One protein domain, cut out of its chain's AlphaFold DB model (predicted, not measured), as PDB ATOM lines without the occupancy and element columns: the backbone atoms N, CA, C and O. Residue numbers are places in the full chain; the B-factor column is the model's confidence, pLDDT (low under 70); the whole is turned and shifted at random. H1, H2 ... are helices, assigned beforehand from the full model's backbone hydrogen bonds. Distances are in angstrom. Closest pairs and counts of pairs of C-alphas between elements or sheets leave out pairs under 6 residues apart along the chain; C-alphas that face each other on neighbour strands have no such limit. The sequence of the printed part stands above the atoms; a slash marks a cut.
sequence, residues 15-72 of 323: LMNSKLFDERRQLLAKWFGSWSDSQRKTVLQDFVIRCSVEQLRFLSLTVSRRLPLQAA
ATOM      1  N   LEU A  15       6.656 -22.853  28.835       84.88
ATOM      2  CA  LEU A  15       7.241 -23.358  30.090       84.88
ATOM      3  C   LEU A  15       7.411 -22.256  31.154       84.88
ATOM      4  O   LEU A  15       7.046 -22.453  32.312       84.88
ATOM      5  N   MET A  16       7.915 -21.077  30.765       82.69
ATOM      6  CA  MET A  16       8.033 -19.925  31.669       82.69
ATOM      7  C   MET A  16       6.663 -19.376  32.076       82.69
ATOM      8  O   MET A  16       6.498 -18.960  33.220       82.69
ATOM      9  N   ASN A  17       5.680 -19.404  31.169       87.19
ATOM     10  CA  ASN A  17       4.299 -19.027  31.461       87.19
ATOM     11  C   ASN A  17       3.703 -19.911  32.566       87.19
ATOM     12  O   ASN A  17       3.266 -19.393  33.590       87.19
ATOM     13  N   SER A  18       3.778 -21.234  32.388       88.94
ATOM     14  CA  SER A  18       3.273 -22.224  33.345       88.94
ATOM     15  C   SER A  18       3.927 -22.066  34.723       88.94
ATOM     16  O   SER A  18       3.237 -21.961  35.736       88.94
ATOM     17  N   LYS A  19       5.260 -21.914  34.762       88.94
ATOM     18  CA  LYS A  19       5.995 -21.678  36.012       88.94
ATOM     19  C   LYS A  19       5.534 -20.398  36.726       88.94
ATOM     20  O   LYS A  19       5.242 -20.432  37.919       88.94
ATOM     21  N   LEU A  20       5.421 -19.281  36.002       90.06
ATOM     22  CA  LEU A  20       4.957 -18.006  36.565       90.06
ATOM     23  C   LEU A  20       3.482 -18.045  36.988       90.06
ATOM     24  O   LEU A  20       3.108 -17.373  37.950       90.06
ATOM     25  N   PHE A  21       2.642 -18.816  36.296       89.81
ATOM     26  CA  PHE A  21       1.263 -19.062  36.708       89.81
ATOM     27  C   PHE A  21       1.219 -19.783  38.058       89.81
ATOM     28  O   PHE A  21       0.512 -19.328  38.957       89.81
ATOM     29  N   ASP A  22       2.013 -20.840  38.244       91.94
ATOM     30  CA  ASP A  22       2.068 -21.566  39.514       91.94
ATOM     31  C   ASP A  22       2.642 -20.729  40.663       91.94
ATOM     32  O   ASP A  22       2.063 -20.720  41.752       91.94
ATOM     33  N   GLU A  23       3.706 -19.959  40.426       92.00
ATOM     34  CA  GLU A  23       4.252 -19.014  41.414       92.00
ATOM     35  C   GLU A  23       3.190 -17.983  41.853       92.00
ATOM     36  O   GLU A  23       2.981 -17.758  43.050       92.00
ATOM     37  N   ARG A  24       2.445 -17.403  40.901       92.25
ATOM     38  CA  ARG A  24       1.352 -16.454  41.183       92.25
ATOM     39  C   ARG A  24       0.160 -17.116  41.882       92.25
ATOM     40  O   ARG A  24      -0.417 -16.515  42.787       92.25
ATOM     41  N   ARG A  25      -0.189 -18.350  41.509       92.88
ATOM     42  CA  ARG A  25      -1.263 -19.149  42.125       92.88
ATOM     43  C   ARG A  25      -0.955 -19.466  43.589       92.88
ATOM     44  O   ARG A  25      -1.828 -19.309  44.441       92.88
ATOM     45  N   GLN A  26       0.284 -19.850  43.893       94.50
ATOM     46  CA  GLN A  26       0.750 -20.084  45.264       94.50
ATOM     47  C   GLN A  26       0.758 -18.792  46.093       94.50
ATOM     48  O   GLN A  26       0.297 -18.788  47.236       94.50
ATOM     49  N   LEU A  27       1.216 -17.677  45.512       94.62
ATOM     50  CA  LEU A  27       1.206 -16.371  46.172       94.62
ATOM     51  C   LEU A  27      -0.221 -15.905  46.508       94.62
ATOM     52  O   LEU A  27      -0.476 -15.477  47.634       94.62
ATOM     53  N   LEU A  28      -1.165 -16.060  45.575       94.50
ATOM     54  CA  LEU A  28      -2.575 -15.741  45.798       94.50
ATOM     55  C   LEU A  28      -3.200 -16.628  46.885       94.50
ATOM     56  O   LEU A  28      -3.932 -16.115  47.728       94.50
ATOM     57  N   ALA A  29      -2.873 -17.923  46.931       94.19
ATOM     58  CA  ALA A  29      -3.321 -18.808  48.008       94.19
ATOM     59  C   ALA A  29      -2.789 -18.365  49.387       94.19
ATOM     60  O   ALA A  29      -3.544 -18.345  50.362       94.19
ATOM     61  N   LYS A  30      -1.519 -17.937  49.466       95.56
ATOM     62  CA  LYS A  30      -0.924 -17.381  50.693       95.56
ATOM     63  C   LYS A  30      -1.633 -16.097  51.138       95.56
ATOM     64  O   LYS A  30      -1.967 -15.967  52.314       95.56
ATOM     65  N   TRP A  31      -1.899 -15.173  50.212       96.56
ATOM     66  CA  TRP A  31      -2.639 -13.941  50.510       96.56
ATOM     67  C   TRP A  31      -4.072 -14.221  50.964       96.56
ATOM     68  O   TRP A  31      -4.487 -13.709  52.002       96.56
ATOM     69  N   PHE A  32      -4.788 -15.105  50.268       96.12
ATOM     70  CA  PHE A  32      -6.135 -15.531  50.645       96.12
ATOM     71  C   PHE A  32      -6.175 -16.102  52.070       96.12
ATOM     72  O   PHE A  32      -7.064 -15.757  52.849       96.12
ATOM     73  N   GLY A  33      -5.168 -16.894  52.454       95.06
ATOM     74  CA  GLY A  33      -4.986 -17.370  53.827       95.06
ATOM     75  C   GLY A  33      -4.834 -16.246  54.861       95.06
ATOM     76  O   GLY A  33      -5.404 -16.350  55.943       95.06
ATOM     77  N   SER A  34      -4.144 -15.152  54.524       96.19
ATOM     78  CA  SER A  34      -3.933 -13.999  55.421       96.19
ATOM     79  C   SER A  34      -5.092 -12.993  55.504       96.19
ATOM     80  O   SER A  34      -5.108 -12.168  56.413       96.19
ATOM     81  N   TRP A  35      -6.048 -13.032  54.574       97.69
ATOM     82  CA  TRP A  35      -7.170 -12.086  54.521       97.69
ATOM     83  C   TRP A  35      -8.316 -12.435  55.477       97.69
ATOM     84  O   TRP A  35      -8.546 -13.606  55.796       97.69
ATOM     85  N   SER A  36      -9.082 -11.413  55.874       97.88
ATOM     86  CA  SER A  36     -10.327 -11.579  56.634       97.88
ATOM     87  C   SER A  36     -11.416 -12.273  55.807       97.88
ATOM     88  O   SER A  36     -11.390 -12.273  54.575       97.88
ATOM     89  N   ASP A  37     -12.431 -12.826  56.473       97.06
ATOM     90  CA  ASP A  37     -13.583 -13.441  55.797       97.06
ATOM     91  C   ASP A  37     -14.327 -12.459  54.866       97.06
ATOM     92  O   ASP A  37     -14.691 -12.828  53.749       97.06
ATOM     93  N   SER A  38     -14.469 -11.187  55.260       97.38
ATOM     94  CA  SER A  38     -15.051 -10.148  54.398       97.38
ATOM     95  C   SER A  38     -14.208  -9.898  53.143       97.38
ATOM     96  O   SER A  38     -14.745  -9.935  52.039       97.38
ATOM     97  N   GLN A  39     -12.889  -9.739  53.284       97.44
ATOM     98  CA  GLN A  39     -11.964  -9.560  52.157       97.44
ATOM     99  C   GLN A  39     -11.974 -10.769  51.208       97.44
ATOM    100  O   GLN A  39     -12.037 -10.599  49.990       97.44
ATOM    101  N   ARG A  40     -11.970 -11.994  51.753       97.56
ATOM    102  CA  ARG A  40     -12.090 -13.234  50.969       97.56
ATOM    103  C   ARG A  40     -13.383 -13.259  50.158       97.56
ATOM    104  O   ARG A  40     -13.339 -13.581  48.974       97.56
ATOM    105  N   LYS A  41     -14.518 -12.900  50.768       96.56
ATOM    106  CA  LYS A  41     -15.827 -12.833  50.097       96.56
ATOM    107  C   LYS A  41     -15.844 -11.798  48.971       96.56
ATOM    108  O   LYS A  41     -16.279 -12.141  47.877       96.56
ATOM    109  N   THR A  42     -15.310 -10.594  49.198       97.50
ATOM    110  CA  THR A  42     -15.191  -9.556  48.159       97.50
ATOM    111  C   THR A  42     -14.370 -10.046  46.964       97.50
ATOM    112  O   THR A  42     -14.861 -10.018  45.841       97.50
ATOM    113  N   VAL A  43     -13.172 -10.597  47.190       96.38
ATOM    114  CA  VAL A  43     -12.309 -11.075  46.092       96.38
ATOM    115  C   VAL A  43     -12.929 -12.260  45.340       96.38
ATOM    116  O   VAL A  43     -12.821 -12.343  44.117       96.38
ATOM    117  N   LEU A  44     -13.622 -13.171  46.035       96.00
ATOM    118  CA  LEU A  44     -14.370 -14.251  45.379       96.00
ATOM    119  C   LEU A  44     -15.511 -13.709  44.506       96.00
ATOM    120  O   LEU A  44     -15.696 -14.190  43.389       96.00
ATOM    121  N   GLN A  45     -16.247 -12.703  44.983       96.56
ATOM    122  CA  GLN A  45     -17.305 -12.044  44.217       96.56
ATOM    123  C   GLN A  45     -16.745 -11.344  42.966       96.56
ATOM    124  O   GLN A  45     -17.289 -11.529  41.877       96.56
ATOM    125  N   ASP A  46     -15.623 -10.629  43.093       96.38
ATOM    126  CA  ASP A  46     -14.940  -9.966  41.974       96.38
ATOM    127  C   ASP A  46     -14.480 -10.951  40.890       96.38
ATOM    128  O   ASP A  46     -14.531 -10.630  39.700       96.38
ATOM    129  N   PHE A  47     -14.045 -12.159  41.271       95.56
ATOM    130  CA  PHE A  47     -13.716 -13.214  40.310       95.56
ATOM    131  C   PHE A  47     -14.964 -13.811  39.654       95.56
ATOM    132  O   PHE A  47     -14.989 -13.938  38.432       95.56
ATOM    133  N   VAL A  48     -16.011 -14.122  40.427       96.31
ATOM    134  CA  VAL A  48     -17.267 -14.687  39.903       96.31
ATOM    135  C   VAL A  48     -17.916 -13.756  38.872       96.31
ATOM    136  O   VAL A  48     -18.340 -14.226  37.820       96.31
ATOM    137  N   ILE A  49     -17.930 -12.440  39.111       96.56
ATOM    138  CA  ILE A  49     -18.491 -11.445  38.175       96.56
ATOM    139  C   ILE A  49     -17.708 -11.383  36.847       96.56
ATOM    140  O   ILE A  49     -18.266 -11.014  35.816       96.56
ATOM    141  N   ARG A  50     -16.423 -11.762  36.846       96.31
ATOM    142  CA  ARG A  50     -15.550 -11.756  35.657       96.31
ATOM    143  C   ARG A  50     -15.525 -13.091  34.904       96.31
ATOM    144  O   ARG A  50     -14.865 -13.176  33.869       96.31
ATOM    145  N   CYS A  51     -16.198 -14.127  35.403       96.81
ATOM    146  CA  CYS A  51     -16.220 -15.445  34.774       96.81
ATOM    147  C   CYS A  51     -17.169 -15.519  33.567       96.81
ATOM    148  O   CYS A  51     -18.264 -14.961  33.574       96.81
ATOM    149  N   SER A  52     -16.786 -16.302  32.554       97.19
ATOM    150  CA  SER A  52     -17.693 -16.701  31.470       97.19
ATOM    151  C   SER A  52     -18.771 -17.679  31.963       97.19
ATOM    152  O   SER A  52     -18.620 -18.323  33.003       97.19
ATOM    153  N   VAL A  53     -19.845 -17.868  31.187       95.56
ATOM    154  CA  VAL A  53     -20.925 -18.826  31.515       95.56
ATOM    155  C   VAL A  53     -20.394 -20.253  31.721       95.56
ATOM    156  O   VAL A  53     -20.862 -20.972  32.603       95.56
ATOM    157  N   GLU A  54     -19.387 -20.669  30.954       97.00
ATOM    158  CA  GLU A  54     -18.746 -21.983  31.093       97.00
ATOM    159  C   GLU A  54     -17.930 -22.091  32.385       97.00
ATOM    160  O   GLU A  54     -18.032 -23.085  33.106       97.00
ATOM    161  N   GLN A  55     -17.186 -21.037  32.732       96.81
ATOM    162  CA  GLN A  55     -16.445 -20.954  33.991       96.81
ATOM    163  C   GLN A  55     -17.393 -20.933  35.200       96.81
ATOM    164  O   GLN A  55     -17.130 -21.607  36.192       96.81
ATOM    165  N   LEU A  56     -18.538 -20.247  35.106       95.50
ATOM    166  CA  LEU A  56     -19.585 -20.259  36.133       95.50
ATOM    167  C   LEU A  56     -20.222 -21.648  36.302       95.50
ATOM    168  O   LEU A  56     -20.441 -22.084  37.432       95.50
ATOM    169  N   ARG A  57     -20.463 -22.388  35.210       94.31
ATOM    170  CA  ARG A  57     -20.913 -23.795  35.271       94.31
ATOM    171  C   ARG A  57     -19.874 -24.691  35.950       94.31
ATOM    172  O   ARG A  57     -20.235 -25.490  36.813       94.31
ATOM    173  N   PHE A  58     -18.595 -24.529  35.610       95.44
ATOM    174  CA  PHE A  58     -17.491 -25.245  36.255       95.44
ATOM    175  C   PHE A  58     -17.388 -24.926  37.757       95.44
ATOM    176  O   PHE A  58     -17.254 -25.842  38.573       95.44
ATOM    177  N   LEU A  59     -17.501 -23.648  38.137       93.69
ATOM    178  CA  LEU A  59     -17.522 -23.216  39.535       93.69
ATOM    179  C   LEU A  59     -18.716 -23.813  40.284       93.69
ATOM    180  O   LEU A  59     -18.514 -24.390  41.348       93.69
ATOM    181  N   SER A  60     -19.923 -23.755  39.713       89.81
ATOM    182  CA  SER A  60     -21.132 -24.354  40.293       89.81
ATOM    183  C   SER A  60     -20.936 -25.846  40.584       89.81
ATOM    184  O   SER A  60     -21.056 -26.271  41.731       89.81
ATOM    185  N   LEU A  61     -20.494 -26.629  39.591       89.75
ATOM    186  CA  LEU A  61     -20.216 -28.062  39.756       89.75
ATOM    187  C   LEU A  61     -19.138 -28.336  40.821       89.75
ATOM    188  O   LEU A  61     -19.239 -29.292  41.591       89.75
ATOM    189  N   THR A  62     -18.099 -27.500  40.873       90.25
ATOM    190  CA  THR A  62     -16.998 -27.629  41.840       90.25
ATOM    191  C   THR A  62     -17.458 -27.315  43.263       90.25
ATOM    192  O   THR A  62     -17.108 -28.043  44.195       90.25
ATOM    193  N   VAL A  63     -18.279 -26.276  43.434       88.69
ATOM    194  CA  VAL A  63     -18.873 -25.900  44.722       88.69
ATOM    195  C   VAL A  63     -19.864 -26.964  45.183       88.69
ATOM    196  O   VAL A  63     -19.721 -27.425  46.308       88.69
ATOM    197  N   SER A  64     -20.777 -27.450  44.334       82.00
ATOM    198  CA  SER A  64     -21.737 -28.511  44.698       82.00
ATOM    199  C   SER A  64     -21.070 -29.821  45.141       82.00
ATOM    200  O   SER A  64     -21.605 -30.521  45.995       82.00
ATOM    201  N   ARG A  65     -19.879 -30.145  44.609       82.19
ATOM    202  CA  ARG A  65     -19.069 -31.295  45.061       82.19
ATOM    203  C   ARG A  65     -18.369 -31.068  46.405       82.19
ATOM    204  O   ARG A  65     -18.079 -32.035  47.102       82.19
ATOM    205  N   ARG A  66     -18.025 -29.821  46.743       80.56
ATOM    206  CA  ARG A  66     -17.298 -29.456  47.977       80.56
ATOM    207  C   ARG A  66     -18.225 -29.124  49.138       80.56
ATOM    208  O   ARG A  66     -17.889 -29.403  50.283       80.56
ATOM    209  N   LEU A  67     -19.371 -28.538  48.827       74.25
ATOM    210  CA  LEU A  67     -20.427 -28.173  49.747       74.25
ATOM    211  C   LEU A  67     -21.712 -28.834  49.229       74.25
ATOM    212  O   LEU A  67     -22.300 -28.326  48.270       74.25
ATOM    213  N   PRO A  68     -22.154 -29.959  49.823       60.72
ATOM    214  CA  PRO A  68     -23.339 -30.689  49.383       60.72
ATOM    215  C   PRO A  68     -24.643 -29.966  49.778       60.72
ATOM    216  O   PRO A  68     -25.518 -30.527  50.427       60.72
ATOM    217  N   LEU A  69     -24.818 -28.728  49.299       55.97
ATOM    218  CA  LEU A  69     -26.113 -28.030  49.250       55.97
ATOM    219  C   LEU A  69     -27.134 -28.788  48.381       55.97
ATOM    220  O   LEU A  69     -28.328 -28.511  48.423       55.97
ATOM    221  N   GLN A  70     -26.659 -29.750  47.585       52.22
ATOM    222  CA  GLN A  70     -27.442 -30.569  46.665       52.22
ATOM    223  C   GLN A  70     -28.132 -31.776  47.334       52.22
ATOM    224  O   GLN A  70     -28.691 -32.621  46.645       52.22
ATOM    225  N   ALA A  71     -28.151 -31.825  48.670       57.16
ATOM    226  CA  ALA A  71     -29.143 -32.567  49.447       57.16
ATOM    227  C   ALA A  71     -30.174 -31.597  50.057       57.16
ATOM    228  O   ALA A  71     -30.507 -31.684  51.238       57.16
ATOM    229  N   ALA A  72     -30.651 -30.634  49.259       63.00
ATOM    230  CA  ALA A  72     -31.764 -29.784  49.652       63.00
ATOM    231  C   ALA A  72     -32.969 -30.676  49.977       63.00
ATOM    232  O   ALA A  72     -33.411 -31.465  49.140       63.00
TER     233      ALA A  72
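AT A GLANCE: This is residues 15 to 72 of the 323 residues of the protein "F-box protein 16" of Poecilia mexicana (UniProt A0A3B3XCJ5). Three helices form an open zigzag: H1 and H2 make a V at their link, and H3 folds back from the far end of H2 in a second V. The first part of H1, residues 15 to 30, and residues 60 to 72 stick out. The printed part has 58 residues, with H1, H2 and H3 in that order, no named strand, and the class all helix. It is loose, with a radius of gyration of the C-alphas of 14.1 A, and spans 43 by 29 by 20 A.

IN THESE COORDINATES: H1, residues 15 to 34, begins at C-alpha 15 (7.241, -23.358, 30.090) and is 29.2 A long. H2, residues 37 to 49, is 18.4 A long. H3, residues 53 to 66, is 19.9 A long and ends at C-alpha 66 (-17.298, -29.456, 47.977).

HOW THE PARTS SIT: H1 and H2 are close but not clearly touching, the closest C-alphas, of Phe 32 and Arg 40, being 6.4 A apart; they run opposite ways at a steep tilt of 39 degrees. H2 and H3 are likewise close but not clearly touching, with the closest C-alphas, of Val 48 and Leu 56, 7.1 A apart, and run opposite ways at a steep tilt of 39 degrees. H1 and H3 are apart. In H1, H2 and H3 every O i to N i+4 pair is within hydrogen-bond range.

THE WHOLE: The two C-alphas farthest apart, of Met 16 and Ala 72, are 44.8 A apart. The printed part has no cut, and both links are tight. Residues 68 to 72 have pLDDT under 70.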